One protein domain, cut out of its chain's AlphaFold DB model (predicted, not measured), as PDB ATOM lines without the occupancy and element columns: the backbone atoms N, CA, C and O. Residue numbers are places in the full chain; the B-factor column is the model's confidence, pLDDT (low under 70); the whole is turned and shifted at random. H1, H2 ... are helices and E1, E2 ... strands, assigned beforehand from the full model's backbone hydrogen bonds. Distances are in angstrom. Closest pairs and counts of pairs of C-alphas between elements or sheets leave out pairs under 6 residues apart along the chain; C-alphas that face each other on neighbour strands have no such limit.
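Overview. This is residues 8 to 141 of the 141 residues of an uncharacterized protein of Nocardiopsis composta (UniProt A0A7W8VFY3). Two antiparallel sheets lie face to face as a sandwich, one of five strands, E1, E2, E3, E8 and E9, the other of four, E4, E7, E6 and E5, with the strands of the one crossed at 37 degrees to those of the other. At one end of the sandwich, off both sheets, lies the short helix H1, reached through a long loop, residues 104 to 117. The 134 printed residues hold nine named strands and one named helix, in the order E1 E2 E3 E4 E5 E6 E7 E8 H1 E9, and the class is mostly strand. The sheet orders are E1 E2 E3 E8 E9 and E4 E7 E6 E5. The whole is compact, with a radius of gyration of the C-alphas of 15.0 A, and spans 47 by 35 by 30 A.

Along the chain. E1, residues 8 to 15, begins at C-alpha 8 at (33.343, 16.369, 28.465) and is 21.4 A long. E2, residues 20 to 26, measures 20.1 A, and E3, residues 38 to 44, measures 19.8 A. E4 is residues 48 to 53, 16.7 A. E5, residues 64 to 73, is the longest strand by residues, 25.8 A from end to end, and bends by 51 degrees at residue 67. E6, residues 76 to 84, spans 26.7 A, and E7, residues 87 to 93, spans 20.5 A. E8, residues 95 to 103, is 25.0 A long. H1, residues 118 to 123, is 8.7 A long and begins at C-alpha 118 at (35.869, 0.303, 34.932). E9, residues 132 to 140, is 21.7 A long, bends by 65 degrees at residue 135 and ends at C-alpha 140 at (43.184, 30.240, 18.091).

Arrangement. In the five-strand sheet E1, E2 and E3 form a meander, each strand the antiparallel neighbour of the one before. In the hairpin E1 and E2, N 10 and O 24 are 2.9 A apart, within hydrogen-bond range; in the hairpin E2 and E3, N 23 and O 41 are 2.9 A apart. E8 is antiparallel to E3, with N 42 and O 97 at 2.8 A, and E9 is antiparallel to E8, with N 98 and O 138 at 2.9 A. E1 and E9 are its edge strands. In the other sheet E5, E6 and E7 form a second meander, and E4 E5 E6 E7 is a Greek key, in which the first strand is the antiparallel neighbour of the fourth. N 50 and O 90 of E4 and E7 are 2.8 A apart, N 81 and O 89 of the hairpin E6 and E7 are 2.8 A apart, and N 71 and O 78 of the hairpin E5 and E6 are 2.8 A apart. Both sheets are twisted, and the parts that face each other are 10.4 A centre to centre. Between the sheets, the closest C-alphas of E1 and E5 are those of Gln 8 and Thr 64, 4.3 A apart; those of E3 and E7 are Arg 44 and Gly 93, 5.7 A apart. E7 and E8 meet only through their link. H1 is on neither sheet, and each of its O i to N i+4 pairs is within hydrogen-bond range.

Size, cuts and confidence. The C-alphas of Asp 74 and Ile 116 are the two farthest apart, 47.6 A. The printed part has no cut. The links E2 to E3 and E8 to H1 are long, with 11 and 14 residues; the chain changes sheet at the tight links E3 to E4 and E7 to E8. The mean pLDDT of the printed part is 94.3, and Gln 141, the chain's last residue, is the one printed residue under 70.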
ATOM      1  N   GLN A   8      32.811  16.804  27.177       97.12
ATOM      2  CA  GLN A   8      33.343  16.369  28.465       97.12
ATOM      3  C   GLN A   8      34.871  16.420  28.471       97.12
ATOM      4  O   GLN A   8      35.518  15.878  27.579       97.12
ATOM      5  N   LEU A   9      35.464  17.031  29.502       97.62
ATOM      6  CA  LEU A   9      36.910  16.962  29.730       97.62
ATOM      7  C   LEU A   9      37.271  15.577  30.288       97.62
ATOM      8  O   LEU A   9      36.797  15.200  31.358       97.62
ATOM      9  N   LEU A  10      38.114  14.837  29.566       96.94
ATOM     10  CA  LEU A  10      38.556  13.493  29.954       96.94
ATOM     11  C   LEU A  10      39.894  13.511  30.681       96.94
ATOM     12  O   LEU A  10      40.057  12.850  31.703       96.94
ATOM     13  N   ASP A  11      40.858  14.254  30.142       96.88
ATOM     14  CA  ASP A  11      42.200  14.339  30.705       96.88
ATOM     15  C   ASP A  11      42.881  15.651  30.302       96.88
ATOM     16  O   ASP A  11      42.543  16.293  29.303       96.88
ATOM     17  N   SER A  12      43.884  16.040  31.082       97.50
ATOM     18  CA  SER A  12      44.734  17.188  30.811       97.50
ATOM     19  C   SER A  12      46.190  16.847  31.099       97.50
ATOM     20  O   SER A  12      46.532  16.384  32.185       97.50
ATOM     21  N   ARG A  13      47.074  17.113  30.137       98.12
ATOM     22  CA  ARG A  13      48.517  16.918  30.298       98.12
ATOM     23  C   ARG A  13      49.244  18.245  30.223       98.12
ATOM     24  O   ARG A  13      49.139  18.961  29.229       98.12
ATOM     25  N   VAL A  14      50.017  18.542  31.262       98.19
ATOM     26  CA  VAL A  14      50.919  19.696  31.310       98.19
ATOM     27  C   VAL A  14      52.348  19.203  31.144       98.19
ATOM     28  O   VAL A  14      52.796  18.308  31.857       98.19
ATOM     29  N   TYR A  15      53.071  19.810  30.209       97.44
ATOM     30  CA  TYR A  15      54.457  19.501  29.885       97.44
ATOM     31  C   TYR A  15      55.340  20.708  30.228       97.44
ATOM     32  O   TYR A  15      55.528  21.585  29.381       97.44
ATOM     33  N   PRO A  16      55.912  20.779  31.449       94.75
ATOM     34  CA  PRO A  16      56.698  21.938  31.878       94.75
ATOM     35  C   PRO A  16      57.942  22.186  31.021       94.75
ATOM     36  O   PRO A  16      58.331  23.328  30.821       94.75
ATOM     37  N   LEU A  17      58.551  21.122  30.484       97.62
ATOM     38  CA  LEU A  17      59.754  21.219  29.650       97.62
ATOM     39  C   LEU A  17      59.523  21.948  28.323       97.62
ATOM     40  O   LEU A  17      60.460  22.516  27.771       97.62
ATOM     41  N   THR A  18      58.301  21.900  27.798       97.44
ATOM     42  CA  THR A  18      57.945  22.487  26.500       97.44
ATOM     43  C   THR A  18      56.920  23.607  26.625       97.44
ATOM     44  O   THR A  18      56.512  24.157  25.605       97.44
ATOM     45  N   SER A  19      56.504  23.948  27.851       98.06
ATOM     46  CA  SER A  19      55.442  24.917  28.134       98.06
ATOM     47  C   SER A  19      54.185  24.646  27.302       98.06
ATOM     48  O   SER A  19      53.699  25.516  26.579       98.06
ATOM     49  N   VAL A  20      53.664  23.418  27.382       98.50
ATOM     50  CA  VAL A  20      52.433  23.009  26.686       98.50
ATOM     51  C   VAL A  20      51.415  22.464  27.677       98.50
ATOM     52  O   VAL A  20      51.768  21.670  28.547       98.50
ATOM     53  N   ALA A  21      50.150  22.841  27.507       98.56
ATOM     54  CA  ALA A  21      49.014  22.113  28.060       98.56
ATOM     55  C   ALA A  21      48.200  21.505  26.915       98.56
ATOM     56  O   ALA A  21      47.929  22.182  25.926       98.56
ATOM     57  N   ALA A  22      47.810  20.244  27.042       98.50
ATOM     58  CA  ALA A  22      46.907  19.579  26.113       98.50
ATOM     59  C   ALA A  22      45.682  19.078  26.880       98.50
ATOM     60  O   ALA A  22      45.830  18.399  27.896       98.50
ATOM     61  N   LEU A  23      44.493  19.428  26.399       98.56
ATOM     62  CA  LEU A  23      43.207  19.014  26.956       98.56
ATOM     63  C   LEU A  23      42.549  18.038  25.989       98.56
ATOM     64  O   LEU A  23      42.440  18.354  24.804       98.56
ATOM     65  N   LEU A  24      42.125  16.884  26.496       98.62
ATOM     66  CA  LEU A  24      41.425  15.854  25.738       98.62
ATOM     67  C   LEU A  24      39.941  15.867  26.093       98.62
ATOM     68  O   LEU A  24      39.583  15.802  27.271       98.62
ATOM     69  N   PHE A  25      39.101  15.917  25.064       98.31
ATOM     70  CA  PHE A  25      37.654  15.962  25.203       98.31
ATOM     71  C   PHE A  25      36.969  14.752  24.570       98.31
ATOM     72  O   PHE A  25      37.381  14.265  23.513       98.31
ATOM     73  N   GLU A  26      35.886  14.329  25.209       97.62
ATOM     74  CA  GLU A  26      34.814  13.527  24.633       97.62
ATOM     75  C   GLU A  26      33.804  14.467  23.963       97.62
ATOM     76  O   GLU A  26      33.362  15.441  24.580       97.62
ATOM     77  N   MET A  27      33.462  14.193  22.701       97.69
ATOM     78  CA  MET A  27      32.666  15.100  21.866       97.69
ATOM     79  C   MET A  27      31.336  14.505  21.395       97.69
ATOM     80  O   MET A  27      30.543  15.245  20.821       97.69
ATOM     81  N   ARG A  28      31.031  13.224  21.663       96.50
ATOM     82  CA  ARG A  28      29.779  12.565  21.223       96.50
ATOM     83  C   ARG A  28      28.507  13.253  21.732       96.50
ATOM     84  O   ARG A  28      27.449  13.112  21.128       96.50
ATOM     85  N   THR A  29      28.603  14.023  22.815       95.12
ATOM     86  CA  THR A  29      27.505  14.828  23.377       95.12
ATOM     87  C   THR A  29      27.584  16.314  23.021       95.12
ATOM     88  O   THR A  29      26.633  17.049  23.285       95.12
ATOM     89  N   ALA A  30      28.678  16.775  22.406       95.81
ATOM     90  CA  ALA A  30      28.906  18.185  22.119       95.81
ATOM     91  C   ALA A  30      27.899  18.730  21.095       95.81
ATOM     92  O   ALA A  30      27.618  18.127  20.060       95.81
ATOM     93  N   LEU A  31      27.377  19.931  21.346       93.62
ATOM     94  CA  LEU A  31      26.292  20.480  20.521       93.62
ATOM     95  C   LEU A  31      26.770  21.092  19.198       93.62
ATOM     96  O   LEU A  31      26.013  21.127  18.223       93.62
ATOM     97  N   GLN A  32      28.001  21.610  19.170       92.56
ATOM     98  CA  GLN A  32      28.517  22.408  18.050       92.56
ATOM     99  C   GLN A  32      29.344  21.600  17.042       92.56
ATOM    100  O   GLN A  32      29.554  22.063  15.922       92.56
ATOM    101  N   PHE A  33      29.786  20.393  17.404       90.88
ATOM    102  CA  PHE A  33      30.636  19.541  16.572       90.88
ATOM    103  C   PHE A  33      29.998  18.160  16.441       90.88
ATOM    104  O   PHE A  33      30.021  17.386  17.386       90.88
ATOM    105  N   LYS A  34      29.406  17.867  15.277       88.81
ATOM    106  CA  LYS A  34      28.648  16.620  15.050       88.81
ATOM    107  C   LYS A  34      29.429  15.532  14.322       88.81
ATOM    108  O   LYS A  34      29.024  14.378  14.360       88.81
ATOM    109  N   ASP A  35      30.515  15.910  13.656       91.56
ATOM    110  CA  ASP A  35      31.240  15.014  12.755       91.56
ATOM    111  C   ASP A  35      32.415  14.295  13.440       91.56
ATOM    112  O   ASP A  35      33.021  13.433  12.817       91.56
ATOM    113  N   GLY A  36      32.750  14.631  14.695       95.25
ATOM    114  CA  GLY A  36      33.863  14.034  15.444       95.25
ATOM    115  C   GLY A  36      33.470  13.613  16.858       95.25
ATOM    116  O   GLY A  36      32.613  14.236  17.481       95.25
ATOM    117  N   ASN A  37      34.122  12.569  17.368       97.19
ATOM    118  CA  ASN A  37      33.849  11.972  18.682       97.19
ATOM    119  C   ASN A  37      34.894  12.352  19.751       97.19
ATOM    120  O   ASN A  37      34.688  12.099  20.935       97.19
ATOM    121  N   SER A  38      35.983  13.028  19.374       98.31
ATOM    122  CA  SER A  38      36.965  13.560  20.320       98.31
ATOM    123  C   SER A  38      37.562  14.880  19.843       98.31
ATOM    124  O   SER A  38      37.490  15.236  18.664       98.31
ATOM    125  N   ALA A  39      38.163  15.628  20.764       98.25
ATOM    126  CA  ALA A  39      38.930  16.810  20.420       98.25
ATOM    127  C   ALA A  39      40.158  16.998  21.309       98.25
ATOM    128  O   ALA A  39      40.178  16.606  22.477       98.25
ATOM    129  N   LEU A  40      41.164  17.670  20.750       98.25
ATOM    130  CA  LEU A  40      42.326  18.165  21.476       98.25
ATOM    131  C   LEU A  40      42.376  19.688  21.422       98.25
ATOM    132  O   LEU A  40      42.357  20.274  20.341       98.25
ATOM    133  N   LEU A  41      42.531  20.325  22.582       98.25
ATOM    134  CA  LEU A  41      42.951  21.722  22.676       98.25
ATOM    135  C   LEU A  41      44.390  21.768  23.185       98.25
ATOM    136  O   LEU A  41      44.666  21.390  24.322       98.25
ATOM    137  N   VAL A  42      45.303  22.237  22.343       98.44
ATOM    138  CA  VAL A  42      46.730  22.343  22.653       98.44
ATOM    139  C   VAL A  42      47.084  23.808  22.835       98.44
ATOM    140  O   VAL A  42      47.022  24.579  21.886       98.44
ATOM    141  N   VAL A  43      47.482  24.191  24.044       98.38
ATOM    142  CA  VAL A  43      47.949  25.540  24.381       98.38
ATOM    143  C   VAL A  43      49.468  25.522  24.496       98.38
ATOM    144  O   VAL A  43      50.027  24.726  25.251       98.38
ATOM    145  N   ARG A  44      50.139  26.397  23.747       97.94
ATOM    146  CA  ARG A  44      51.604  26.519  23.701       97.94
ATOM    147  C   ARG A  44      52.063  27.827  24.318       97.94
ATOM    148  O   ARG A  44      51.281  28.766  24.454       97.94
ATOM    149  N   ASP A  45      53.347  27.874  24.668       97.31
ATOM    150  CA  ASP A  45      53.932  28.966  25.450       97.31
ATOM    151  C   ASP A  45      53.116  29.187  26.736       97.31
ATOM    152  O   ASP A  45      52.721  30.301  27.078       97.31
ATOM    153  N   LEU A  46      52.788  28.069  27.395       98.06
ATOM    154  CA  LEU A  46      51.935  27.994  28.570       98.06
ATOM    155  C   LEU A  46      52.476  28.899  29.677       98.06
ATOM    156  O   LEU A  46      53.588  28.707  30.172       98.06
ATOM    157  N   ASN A  47      51.646  29.853  30.081       97.12
ATOM    158  CA  ASN A  47      51.907  30.779  31.170       97.12
ATOM    159  C   ASN A  47      51.257  30.302  32.474       97.12
ATOM    160  O   ASN A  47      51.896  30.319  33.523       97.12
ATOM    161  N   SER A  48      50.002  29.843  32.415       97.81
ATOM    162  CA  SER A  48      49.311  29.305  33.588       97.81
ATOM    163  C   SER A  48      48.305  28.213  33.239       97.81
ATOM    164  O   SER A  48      47.712  28.196  32.159       97.81
ATOM    165  N   PHE A  49      48.127  27.299  34.188       98.38
ATOM    166  CA  PHE A  49      47.135  26.234  34.163       98.38
ATOM    167  C   PHE A  49      46.535  26.135  35.564       98.38
ATOM    168  O   PHE A  49      47.244  25.811  36.518       98.38
ATOM    169  N   ASN A  50      45.255  26.467  35.707       98.19
ATOM    170  CA  ASN A  50      44.586  26.537  37.000       98.19
ATOM    171  C   ASN A  50      43.317  25.683  36.989       98.19
ATOM    172  O   ASN A  50      42.349  26.015  36.305       98.19
ATOM    173  N   TRP A  51      43.348  24.586  37.745       97.19
ATOM    174  CA  TRP A  51      42.224  23.680  37.953       97.19
ATOM    175  C   TRP A  51      41.637  23.883  39.349       97.19
ATOM    176  O   TRP A  51      42.369  23.939  40.336       97.19
ATOM    177  N   THR A  52      40.314  23.966  39.439       96.12
ATOM    178  CA  THR A  52      39.576  23.975  40.705       96.12
ATOM    179  C   THR A  52      38.365  23.060  40.580       96.12
ATOM    180  O   THR A  52      37.608  23.181  39.623       96.12
ATOM    181  N   SER A  53      38.152  22.177  41.550       94.00
ATOM    182  CA  SER A  53      36.976  21.306  41.611       94.00
ATOM    183  C   SER A  53      36.583  21.027  43.054       94.00
ATOM    184  O   SER A  53      37.399  21.161  43.971       94.00
ATOM    185  N   VAL A  54      35.342  20.596  43.255       89.19
ATOM    186  CA  VAL A  54      34.942  19.964  44.516       89.19
ATOM    187  C   VAL A  54      35.514  18.545  44.595       89.19
ATOM    188  O   VAL A  54      35.694  17.878  43.575       89.19
ATOM    189  N   ALA A  55      35.846  18.086  45.804       83.31
ATOM    190  CA  ALA A  55      36.260  16.703  46.009       83.31
ATOM    191  C   ALA A  55      35.080  15.769  45.702       83.31
ATOM    192  O   ALA A  55      33.975  15.995  46.196       83.31
ATOM    193  N   THR A  56      35.322  14.735  44.897       80.94
ATOM    194  CA  THR A  56      34.339  13.688  44.595       80.94
ATOM    195  C   THR A  56      34.785  12.362  45.202       80.94
ATOM    196  O   THR A  56      35.980  12.081  45.284       80.94
ATOM    197  N   GLU A  57      33.821  11.553  45.638       79.06
ATOM    198  CA  GLU A  57      34.055  10.189  46.130       79.06
ATOM    199  C   GLU A  57      33.906   9.138  45.015       79.06
ATOM    200  O   GLU A  57      34.207   7.964  45.231       79.06
ATOM    201  N   THR A  58      33.446   9.535  43.822       80.25
ATOM    202  CA  THR A  58      33.228   8.609  42.704       80.25
ATOM    203  C   THR A  58      34.491   8.431  41.858       80.25
ATOM    204  O   THR A  58      35.217   9.399  41.619       80.25
ATOM    205  N   PRO A  59      34.757   7.211  41.352       79.38
ATOM    206  CA  PRO A  59      35.924   6.948  40.508       79.38
ATOM    207  C   PRO A  59      35.830   7.645  39.145       79.38
ATOM    208  O   PRO A  59      36.846   8.061  38.596       79.38
ATOM    209  N   PHE A  60      34.611   7.817  38.629       84.38
ATOM    210  CA  PHE A  60      34.334   8.515  37.380       84.38
ATOM    211  C   PHE A  60      33.347   9.650  37.615       84.38
ATOM    212  O   PHE A  60      32.387   9.529  38.379       84.38
ATOM    213  N   THR A  61      33.590  10.774  36.953       88.56
ATOM    214  CA  THR A  61      32.678  11.916  36.912       88.56
ATOM    215  C   THR A  61      32.697  12.478  35.501       88.56
ATOM    216  O   THR A  61      33.765  12.788  34.972       88.56
ATOM    217  N   ALA A  62      31.522  12.618  34.891       91.56
ATOM    218  CA  ALA A  62      31.391  13.266  33.596       91.56
ATOM    219  C   ALA A  62      31.491  14.790  33.751       91.56
ATOM    220  O   ALA A  62      30.484  15.468  33.939       91.56
ATOM    221  N   LEU A  63      32.718  15.323  33.720       94.56
ATOM    222  CA  LEU A  63      32.993  16.762  33.784       94.56
ATOM    223  C   LEU A  63      32.599  17.440  32.470       94.56
ATOM    224  O   LEU A  63      33.412  17.609  31.561       94.56
ATOM    225  N   THR A  64      31.328  17.810  32.389       96.75
ATOM    226  CA  THR A  64      30.680  18.329  31.184       96.75
ATOM    227  C   THR A  64      30.797  19.843  31.143       96.75
ATOM    228  O   THR A  64      30.431  20.523  32.101       96.75
ATOM    229  N   ALA A  65      31.327  20.390  30.055       97.38
ATOM    230  CA  ALA A  65      31.473  21.823  29.871       97.38
ATOM    231  C   ALA A  65      30.099  22.477  29.669       97.38
ATOM    232  O   ALA A  65      29.350  22.145  28.751       97.38
ATOM    233  N   VAL A  66      29.794  23.443  30.534       97.19
ATOM    234  CA  VAL A  66      28.571  24.265  30.472       97.19
ATOM    235  C   VAL A  66      28.851  25.691  29.990       97.19
ATOM    236  O   VAL A  66      27.920  26.458  29.762       97.19
ATOM    237  N   SER A  67      30.134  26.058  29.919       95.69
ATOM    238  CA  SER A  67      30.632  27.350  29.456       95.69
ATOM    239  C   SER A  67      32.058  27.196  28.939       95.69
ATOM    240  O   SER A  67      32.929  26.705  29.661       95.69
ATOM    241  N   SER A  68      32.320  27.678  27.726       94.19
ATOM    242  CA  SER A  68      33.659  27.922  27.192       94.19
ATOM    243  C   SER A  68      33.802  29.365  26.710       94.19
ATOM    244  O   SER A  68      33.064  29.852  25.851       94.19
ATOM    245  N   ALA A  69      34.770  30.070  27.293       93.25
ATOM    246  CA  ALA A  69      35.038  31.476  27.025       93.25
ATOM    247  C   ALA A  69      36.516  31.666  26.649       93.25
ATOM    248  O   ALA A  69      37.337  31.931  27.536       93.25
ATOM    249  N   PRO A  70      36.878  31.482  25.366       93.56
ATOM    250  CA  PRO A  70      38.174  31.905  24.861       93.56
ATOM    251  C   PRO A  70      38.218  33.435  24.735       93.56
ATOM    252  O   PRO A  70      37.233  34.057  24.336       93.56
ATOM    253  N   ASP A  71      39.359  34.029  25.062       93.75
ATOM    254  CA  ASP A  71      39.607  35.468  24.985       93.75
ATOM    255  C   ASP A  71      41.088  35.750  24.683       93.75
ATOM    256  O   ASP A  71      41.940  34.864  24.814       93.75
ATOM    257  N   ARG A  72      41.402  36.986  24.292       92.19
ATOM    258  CA  ARG A  72      42.772  37.452  24.067       92.19
ATOM    259  C   ARG A  72      43.033  38.712  24.887       92.19
ATOM    260  O   ARG A  72      42.405  39.745  24.667       92.19
ATOM    261  N   VAL A  73      43.986  38.629  25.812       92.12
ATOM    262  CA  VAL A  73      44.361  39.726  26.719       92.12
ATOM    263  C   VAL A  73      45.876  39.877  26.679       92.12
ATOM    264  O   VAL A  73      46.590  38.892  26.833       92.12
ATOM    265  N   ASP A  74      46.369  41.092  26.431       90.62
ATOM    266  CA  ASP A  74      47.808  41.403  26.373       90.62
ATOM    267  C   ASP A  74      48.621  40.431  25.489       90.62
ATOM    268  O   ASP A  74      49.690  39.956  25.867       90.62
ATOM    269  N   ASP A  75      48.088  40.113  24.302       92.06
ATOM    270  CA  ASP A  75      48.648  39.165  23.322       92.06
ATOM    271  C   ASP A  75      48.746  37.695  23.750       92.06
ATOM    272  O   ASP A  75      49.256  36.861  22.993       92.06
ATOM    273  N   LEU A  76      48.188  37.350  24.906       96.25
ATOM    274  CA  LEU A  76      48.056  35.977  25.361       96.25
ATOM    275  C   LEU A  76      46.673  35.430  25.012       96.25
ATOM    276  O   LEU A  76      45.663  36.131  25.067       96.25
ATOM    277  N   PHE A  77      46.642  34.148  24.672       96.69
ATOM    278  CA  PHE A  77      45.433  33.349  24.593       96.69
ATOM    279  C   PHE A  77      44.984  32.975  26.005       96.69
ATOM    280  O   PHE A  77      45.759  32.423  26.791       96.69
ATOM    281  N   HIS A  78      43.713  33.228  26.297       97.50
ATOM    282  CA  HIS A  78      43.041  32.824  27.520       97.50
ATOM    283  C   HIS A  78      41.878  31.911  27.165       97.50
ATOM    284  O   HIS A  78      41.124  32.179  26.236       97.50
ATOM    285  N   ILE A  79      41.670  30.866  27.954       97.06
ATOM    286  CA  ILE A  79      40.407  30.139  27.941       97.06
ATOM    287  C   ILE A  79      39.975  29.828  29.361       97.06
ATOM    288  O   ILE A  79      40.767  29.360  30.183       97.06
ATOM    289  N   ARG A  80      38.699  30.090  29.639       97.25
ATOM    290  CA  ARG A  80      38.015  29.606  30.835       97.25
ATOM    291  C   ARG A  80      36.947  28.601  30.436       97.25
ATOM    292  O   ARG A  80      36.131  28.890  29.562       97.25
ATOM    293  N   LEU A  81      36.967  27.456  31.104       98.00
ATOM    294  CA  LEU A  81      35.954  26.416  31.022       98.00
ATOM    295  C   LEU A  81      35.301  26.269  32.394       98.00
ATOM    296  O   LEU A  81      36.008  26.124  33.395       98.00
ATOM    297  N   ASP A  82      33.974  26.312  32.437       97.81
ATOM    298  CA  ASP A  82      33.197  25.964  33.626       97.81
ATOM    299  C   ASP A  82      32.447  24.650  33.358       97.81
ATOM    300  O   ASP A  82      31.947  24.426  32.250       97.81
ATOM    301  N   PHE A  83      32.384  23.783  34.370       97.56
ATOM    302  CA  PHE A  83      31.879  22.417  34.242       97.56
ATOM    303  C   PHE A  83      30.725  22.111  35.201       97.56
ATOM    304  O   PHE A  83      30.579  22.733  36.258       97.56
ATOM    305  N   HIS A  84      29.947  21.095  34.831       94.75
ATOM    306  CA  HIS A  84      29.061  20.348  35.709       94.75
ATOM    307  C   HIS A  84      29.544  18.886  35.819       94.75
ATOM    308  O   HIS A  84      29.771  18.270  34.776       94.75
ATOM    309  N   PRO A  85      29.670  18.297  37.028       93.69
ATOM    310  CA  PRO A  85      29.585  18.928  38.354       93.69
ATOM    311  C   PRO A  85      30.608  20.060  38.563       93.69
ATOM    312  O   PRO A  85      31.526  20.209  37.764       93.69
ATOM    313  N   GLU A  86      30.425  20.870  39.615       95.44
ATOM    314  CA  GLU A  86      31.147  22.138  39.817       95.44
ATOM    315  C   GLU A  86      32.676  21.983  39.745       95.44
ATOM    316  O   GLU A  86      33.341  21.502  40.670       95.44
ATOM    317  N   ALA A  87      33.233  22.450  38.632       96.81
ATOM    318  CA  ALA A  87      34.660  22.603  38.429       96.81
ATOM    319  C   ALA A  87      34.939  23.747  37.452       96.81
ATOM    320  O   ALA A  87      34.068  24.193  36.701       96.81
ATOM    321  N   ARG A  88      36.181  24.221  37.456       97.75
ATOM    322  CA  ARG A  88      36.670  25.262  36.560       97.75
ATOM    323  C   ARG A  88      38.094  24.960  36.132       97.75
ATOM    324  O   ARG A  88      38.945  24.635  36.959       97.75
ATOM    325  N   LEU A  89      38.356  25.180  34.849       98.25
ATOM    326  CA  LEU A  89      39.696  25.218  34.285       98.25
ATOM    327  C   LEU A  89      39.950  26.594  33.668       98.25
ATOM    328  O   LEU A  89      39.142  27.090  32.885       98.25
ATOM    329  N   ALA A  90      41.086  27.198  33.994       98.19
ATOM    330  CA  ALA A  90      41.600  28.371  33.301       98.19
ATOM    331  C   ALA A  90      43.004  28.080  32.765       98.19
ATOM    332  O   ALA A  90      43.873  27.621  33.510       98.19
ATOM    333  N   VAL A  91      43.223  28.349  31.479       98.25
ATOM    334  CA  VAL A  91      44.517  28.153  30.813       98.25
ATOM    335  C   VAL A  91      44.917  29.441  30.107       98.25
ATOM    336  O   VAL A  91      44.091  30.067  29.442       98.25
ATOM    337  N   VAL A  92      46.184  29.827  30.255       98.19
ATOM    338  CA  VAL A  92      46.770  31.000  29.595       98.19
ATOM    339  C   VAL A  92      48.057  30.598  28.891       98.19
ATOM    340  O   VAL A  92      48.910  29.950  29.498       98.19
ATOM    341  N   GLY A  93      48.227  31.005  27.636       97.75
ATOM    342  CA  GLY A  93      49.443  30.769  26.854       97.75
ATOM    343  C   GLY A  93      49.583  31.738  25.684       97.75
ATOM    344  O   GLY A  93      48.789  32.658  25.542       97.75
ATOM    345  N   GLY A  94      50.594  31.555  24.839       97.31
ATOM    346  CA  GLY A  94      50.829  32.442  23.690       97.31
ATOM    347  C   GLY A  94      49.922  32.157  22.490       97.31
ATOM    348  O   GLY A  94      49.554  33.070  21.754       97.31
ATOM    349  N   ARG A  95      49.560  30.888  22.279       95.56
ATOM    350  CA  ARG A  95      48.645  30.453  21.210       95.56
ATOM    351  C   ARG A  95      47.981  29.134  21.565       95.56
ATOM    352  O   ARG A  95      48.520  28.374  22.376       95.56
ATOM    353  N   ALA A  96      46.877  28.832  20.893       97.44
ATOM    354  CA  ALA A  96      46.268  27.519  20.977       97.44
ATOM    355  C   ALA A  96      45.878  26.956  19.610       97.44
ATOM    356  O   ALA A  96      45.565  27.684  18.669       97.44
ATOM    357  N   GLU A  97      45.887  25.635  19.508       97.81
ATOM    358  CA  GLU A  97      45.372  24.904  18.360       97.81
ATOM    359  C   GLU A  97      44.298  23.922  18.828       97.81
ATOM    360  O   GLU A  97      44.500  23.167  19.782       97.81
ATOM    361  N   PHE A  98      43.157  23.940  18.150       97.62
ATOM    362  CA  PHE A  98      42.069  22.997  18.349       97.62
ATOM    363  C   PHE A  98      42.070  21.967  17.221       97.62
ATOM    364  O   PHE A  98      42.190  22.330  16.047       97.62
ATOM    365  N   TYR A  99      41.917  20.696  17.574       98.19
ATOM    366  CA  TYR A  99      41.847  19.575  16.646       98.19
ATOM    367  C   TYR A  99      40.569  18.791  16.924       98.19
ATOM    368  O   TYR A  99      40.406  18.275  18.027       98.19
ATOM    369  N   LEU A 100      39.684  18.697  15.932       98.38
ATOM    370  CA  LEU A 100      38.547  17.782  15.961       98.38
ATOM    371  C   LEU A 100      38.988  16.444  15.371       98.38
ATOM    372  O   LEU A 100      39.584  16.409  14.287       98.38
ATOM    373  N   LEU A 101      38.704  15.366  16.090       98.38
ATOM    374  CA  LEU A 101      39.206  14.030  15.810       98.38
ATOM    375  C   LEU A 101      38.055  13.035  15.663       98.38
ATOM    376  O   LEU A 101      36.995  13.188  16.273       98.38
ATOM    377  N   ASP A 102      38.325  11.994  14.888       97.88
ATOM    378  CA  ASP A 102      37.540  10.767  14.846       97.88
ATOM    379  C   ASP A 102      38.385   9.619  15.402       97.88
ATOM    380  O   ASP A 102      39.420   9.270  14.830       97.88
ATOM    381  N   ILE A 103      37.994   9.097  16.558       97.38
ATOM    382  CA  ILE A 103      38.609   7.956  17.228       97.38
ATOM    383  C   ILE A 103      38.044   6.662  16.650       97.38
ATOM    384  O   ILE A 103      36.831   6.469  16.593       97.38
ATOM    385  N   GLU A 104      38.936   5.743  16.292       95.25
ATOM    386  CA  GLU A 104      38.560   4.420  15.804       95.25
ATOM    387  C   GLU A 104      38.206   3.468  16.958       95.25
ATOM    388  O   GLU A 104      38.860   3.459  18.001       95.25
ATOM    389  N   GLY A 105      37.216   2.596  16.737       91.38
ATOM    390  CA  GLY A 105      36.940   1.460  17.622       91.38
ATOM    391  C   GLY A 105      36.153   1.776  18.897       91.38
ATOM    392  O   GLY A 105      36.117   0.927  19.782       91.38
ATOM    393  N   ILE A 106      35.520   2.950  18.985       93.38
ATOM    394  CA  ILE A 106      34.586   3.305  20.063       93.38
ATOM    395  C   ILE A 106      33.152   3.420  19.533       93.38
ATOM    396  O   ILE A 106      32.939   3.727  18.360       93.38
ATOM    397  N   ASP A 107      32.171   3.173  20.402       92.56
ATOM    398  CA  ASP A 107      30.750   3.234  20.049       92.56
ATOM    399  C   ASP A 107      30.262   4.670  19.778       92.56
ATOM    400  O   ASP A 107      30.863   5.652  20.219       92.56
ATOM    401  N   GLU A 108      29.119   4.804  19.097       89.44
ATOM    402  CA  GLU A 108      28.506   6.113  18.810       89.44
ATOM    403  C   GLU A 108      28.080   6.874  20.076       89.44
ATOM    404  O   GLU A 108      28.071   8.104  20.081       89.44
ATOM    405  N   ALA A 109      27.735   6.161  21.149       92.00
ATOM    406  CA  ALA A 109      27.356   6.745  22.431       92.00
ATOM    407  C   ALA A 109      28.501   6.617  23.449       92.00
ATOM    408  O   ALA A 109      29.204   5.603  23.440       92.00
ATOM    409  N   PRO A 110      28.691   7.605  24.346       92.62
ATOM    410  CA  PRO A 110      29.634   7.470  25.449       92.62
ATOM    411  C   PRO A 110      29.219   6.331  26.397       92.62
ATOM    412  O   PRO A 110      28.026   6.026  26.497       92.62
ATOM    413  N   PRO A 111      30.176   5.701  27.104       92.56
ATOM    414  CA  PRO A 111      29.863   4.622  28.032       92.56
ATOM    415  C   PRO A 111      29.051   5.125  29.234       92.56
ATOM    416  O   PRO A 111      29.127   6.293  29.617       92.56
ATOM    417  N   ASP A 112      28.289   4.225  29.858       90.25
ATOM    418  CA  ASP A 112      27.568   4.510  31.100       90.25
ATOM    419  C   ASP A 112      28.540   4.482  32.289       90.25
ATOM    420  O   ASP A 112      29.090   3.443  32.645       90.25
ATOM    421  N   TYR A 113      28.745   5.632  32.933       89.88
ATOM    422  CA  TYR A 113      29.693   5.770  34.045       89.88
ATOM    423  C   TYR A 113      29.188   5.137  35.352       89.88
ATOM    424  O   TYR A 113      29.903   5.146  36.355       89.88
ATOM    425  N   SER A 114      27.957   4.615  35.361       86.12
ATOM    426  CA  SER A 114      27.423   3.800  36.452       86.12
ATOM    427  C   SER A 114      27.732   2.306  36.309       86.12
ATOM    428  O   SER A 114      27.449   1.548  37.241       86.12
ATOM    429  N   ASP A 115      28.340   1.883  35.192       81.25
ATOM    430  CA  ASP A 115      28.818   0.513  35.022       81.25
ATOM    431  C   ASP A 115      29.887   0.173  36.078       81.25
ATOM    432  O   ASP A 115      30.725   0.989  36.470       81.25
ATOM    433  N   ILE A 116      29.832  -1.062  36.568       75.88
ATOM    434  CA  ILE A 116      30.779  -1.599  37.543       75.88
ATOM    435  C   ILE A 116      32.116  -1.980  36.897       75.88
ATOM    436  O   ILE A 116      33.121  -2.070  37.605       75.88
ATOM    437  N   ASP A 117      32.139  -2.215  35.580       88.19
ATOM    438  CA  ASP A 117      33.349  -2.564  34.841       88.19
ATOM    439  C   ASP A 117      34.095  -1.308  34.369       88.19
ATOM    440  O   ASP A 117      33.844  -0.740  33.303       88.19
ATOM    441  N   GLN A 118      35.049  -0.878  35.194       87.44
ATOM    442  CA  GLN A 118      35.869   0.303  34.932       87.44
ATOM    443  C   GLN A 118      36.712   0.173  33.659       87.44
ATOM    444  O   GLN A 118      36.953   1.177  32.988       87.44
ATOM    445  N   ASP A 119      37.149  -1.041  33.312       87.31
ATOM    446  CA  ASP A 119      37.975  -1.264  32.126       87.31
ATOM    447  C   ASP A 119      37.147  -1.047  30.855       87.31
ATOM    448  O   ASP A 119      37.632  -0.409  29.917       87.31
ATOM    449  N   ASN A 120      35.881  -1.480  30.845       87.19
ATOM    450  CA  ASN A 120      34.962  -1.178  29.743       87.19
ATOM    451  C   ASN A 120      34.702   0.326  29.611       87.19
ATOM    452  O   ASN A 120      34.710   0.841  28.493       87.19
ATOM    453  N   ILE A 121      34.532   1.047  30.729       91.12
ATOM    454  CA  ILE A 121      34.377   2.510  30.699       91.12
ATOM    455  C   ILE A 121      35.606   3.154  30.044       91.12
ATOM    456  O   ILE A 121      35.456   3.944  29.117       91.12
ATOM    457  N   TYR A 122      36.822   2.799  30.471       89.75
ATOM    458  CA  TYR A 122      38.044   3.372  29.897       89.75
ATOM    459  C   TYR A 122      38.239   3.020  28.420       89.75
ATOM    460  O   TYR A 122      38.660   3.881  27.650       89.75
ATOM    461  N   GLN A 123      37.945   1.784  28.010       90.31
ATOM    462  CA  GLN A 123      38.067   1.369  26.608       90.31
ATOM    463  C   GLN A 123      37.043   2.057  25.700       90.31
ATOM    464  O   GLN A 123      37.331   2.294  24.530       90.31
ATOM    465  N   GLY A 124      35.878   2.416  26.240       93.06
ATOM    466  CA  GLY A 124      34.841   3.151  25.520       93.06
ATOM    467  C   GLY A 124      35.112   4.650  25.367       93.06
ATOM    468  O   GLY A 124      34.293   5.340  24.757       93.06
ATOM    469  N   LEU A 125      36.215   5.175  25.915       96.00
ATOM    470  CA  LEU A 125      36.549   6.600  25.905       96.00
ATOM    471  C   LEU A 125      37.766   6.915  25.023       96.00
ATOM    472  O   LEU A 125      38.724   6.138  24.963       96.00
ATOM    473  N   PRO A 126      37.794   8.101  24.392       97.31
ATOM    474  CA  PRO A 126      39.008   8.656  23.820       97.31
ATOM    475  C   PRO A 126      40.154   8.679  24.835       97.31
ATOM    476  O   PRO A 126      40.002   9.088  25.987       97.31
ATOM    477  N   SER A 127      41.339   8.281  24.385       96.44
ATOM    478  CA  SER A 127      42.555   8.246  25.191       96.44
ATOM    479  C   SER A 127      43.741   8.788  24.396       96.44
ATOM    480  O   SER A 127      43.732   8.832  23.167       96.44
ATOM    481  N   TRP A 128      44.831   9.128  25.084       97.00
ATOM    482  CA  TRP A 128      46.071   9.566  24.429       97.00
ATOM    483  C   TRP A 128      46.744   8.505  23.551       97.00
ATOM    484  O   TRP A 128      47.654   8.836  22.795       97.00
ATOM    485  N   SER A 129      46.356   7.239  23.697       95.31
ATOM    486  CA  SER A 129      46.840   6.116  22.890       95.31
ATOM    487  C   SER A 129      45.853   5.688  21.807       95.31
ATOM    488  O   SER A 129      46.151   4.754  21.066       95.31
ATOM    489  N   SER A 130      44.688   6.332  21.720       96.12
ATOM    490  CA  SER A 130      43.675   5.992  20.730       96.12
ATOM    491  C   SER A 130      44.174   6.286  19.316       96.12
ATOM    492  O   SER A 130      44.795   7.321  19.055       96.12
ATOM    493  N   LEU A 131      43.885   5.370  18.393       96.62
ATOM    494  CA  LEU A 131      44.055   5.627  16.967       96.62
ATOM    495  C   LEU A 131      42.988   6.628  16.528       96.62
ATOM    496  O   LEU A 131      41.827   6.515  16.927       96.62
ATOM    497  N   CYS A 132      43.393   7.628  15.749       97.12
ATOM    498  CA  CYS A 132      42.487   8.681  15.327       97.12
ATOM    499  C   CYS A 132      42.822   9.241  13.950       97.12
ATOM    500  O   CYS A 132      43.981   9.259  13.523       97.12
ATOM    501  N   SER A 133      41.789   9.764  13.298       97.88
ATOM    502  CA  SER A 133      41.888  10.590  12.103       97.88
ATOM    503  C   SER A 133      41.616  12.054  12.445       97.88
ATOM    504  O   SER A 133      40.729  12.375  13.236       97.88
ATOM    505  N   LEU A 134      42.381  12.966  11.840       98.00
ATOM    506  CA  LEU A 134      42.145  14.403  11.959       98.00
ATOM    507  C   LEU A 134      41.014  14.819  11.014       98.00
ATOM    508  O   LEU A 134      41.143  14.657   9.801       98.00
ATOM    509  N   LEU A 135      39.959  15.420  11.561       97.75
ATOM    510  CA  LEU A 135      38.833  15.931  10.777       97.75
ATOM    511  C   LEU A 135      38.975  17.422  10.482       97.75
ATOM    512  O   LEU A 135      38.801  17.865   9.348       97.75
ATOM    513  N   GLN A 136      39.312  18.205  11.508       96.81
ATOM    514  CA  GLN A 136      39.432  19.655  11.401       96.81
ATOM    515  C   GLN A 136      40.524  20.180  12.327       96.81
ATOM    516  O   GLN A 136      40.732  19.670  13.426       96.81
ATOM    517  N   THR A 137      41.181  21.259  11.903       97.00
ATOM    518  CA  THR A 137      42.059  22.058  12.756       97.00
ATOM    519  C   THR A 137      41.662  23.530  12.718       97.00
ATOM    520  O   THR A 137      41.271  24.047  11.669       97.00
ATOM    521  N   SER A 138      41.777  24.199  13.862       94.81
ATOM    522  CA  SER A 138      41.549  25.635  14.010       94.81
ATOM    523  C   SER A 138      42.654  26.236  14.874       94.81
ATOM    524  O   SER A 138      42.875  25.797  16.003       94.81
ATOM    525  N   SER A 139      43.337  27.260  14.367       93.50
ATOM    526  CA  SER A 139      44.275  28.049  15.168       93.50
ATOM    527  C   SER A 139      43.522  29.150  15.904       93.50
ATOM    528  O   SER A 139      42.806  29.938  15.291       93.50
ATOM    529  N   LEU A 140      43.703  29.201  17.218       84.38
ATOM    530  CA  LEU A 140      43.184  30.240  18.091       84.38
ATOM    531  C   LEU A 140      44.345  31.195  18.368       84.38
ATOM    532  O   LEU A 140      45.245  30.902  19.164       84.38
ATOM    533  N   GLN A 141      44.352  32.285  17.600       66.38
ATOM    534  CA  GLN A 141      45.211  33.441  17.820       66.38
ATOM    535  C   GLN A 141      44.404  34.463  18.602       66.38
ATOM    536  O   GLN A 141      43.437  35.019  18.046       66.38
TER     537      GLN A 141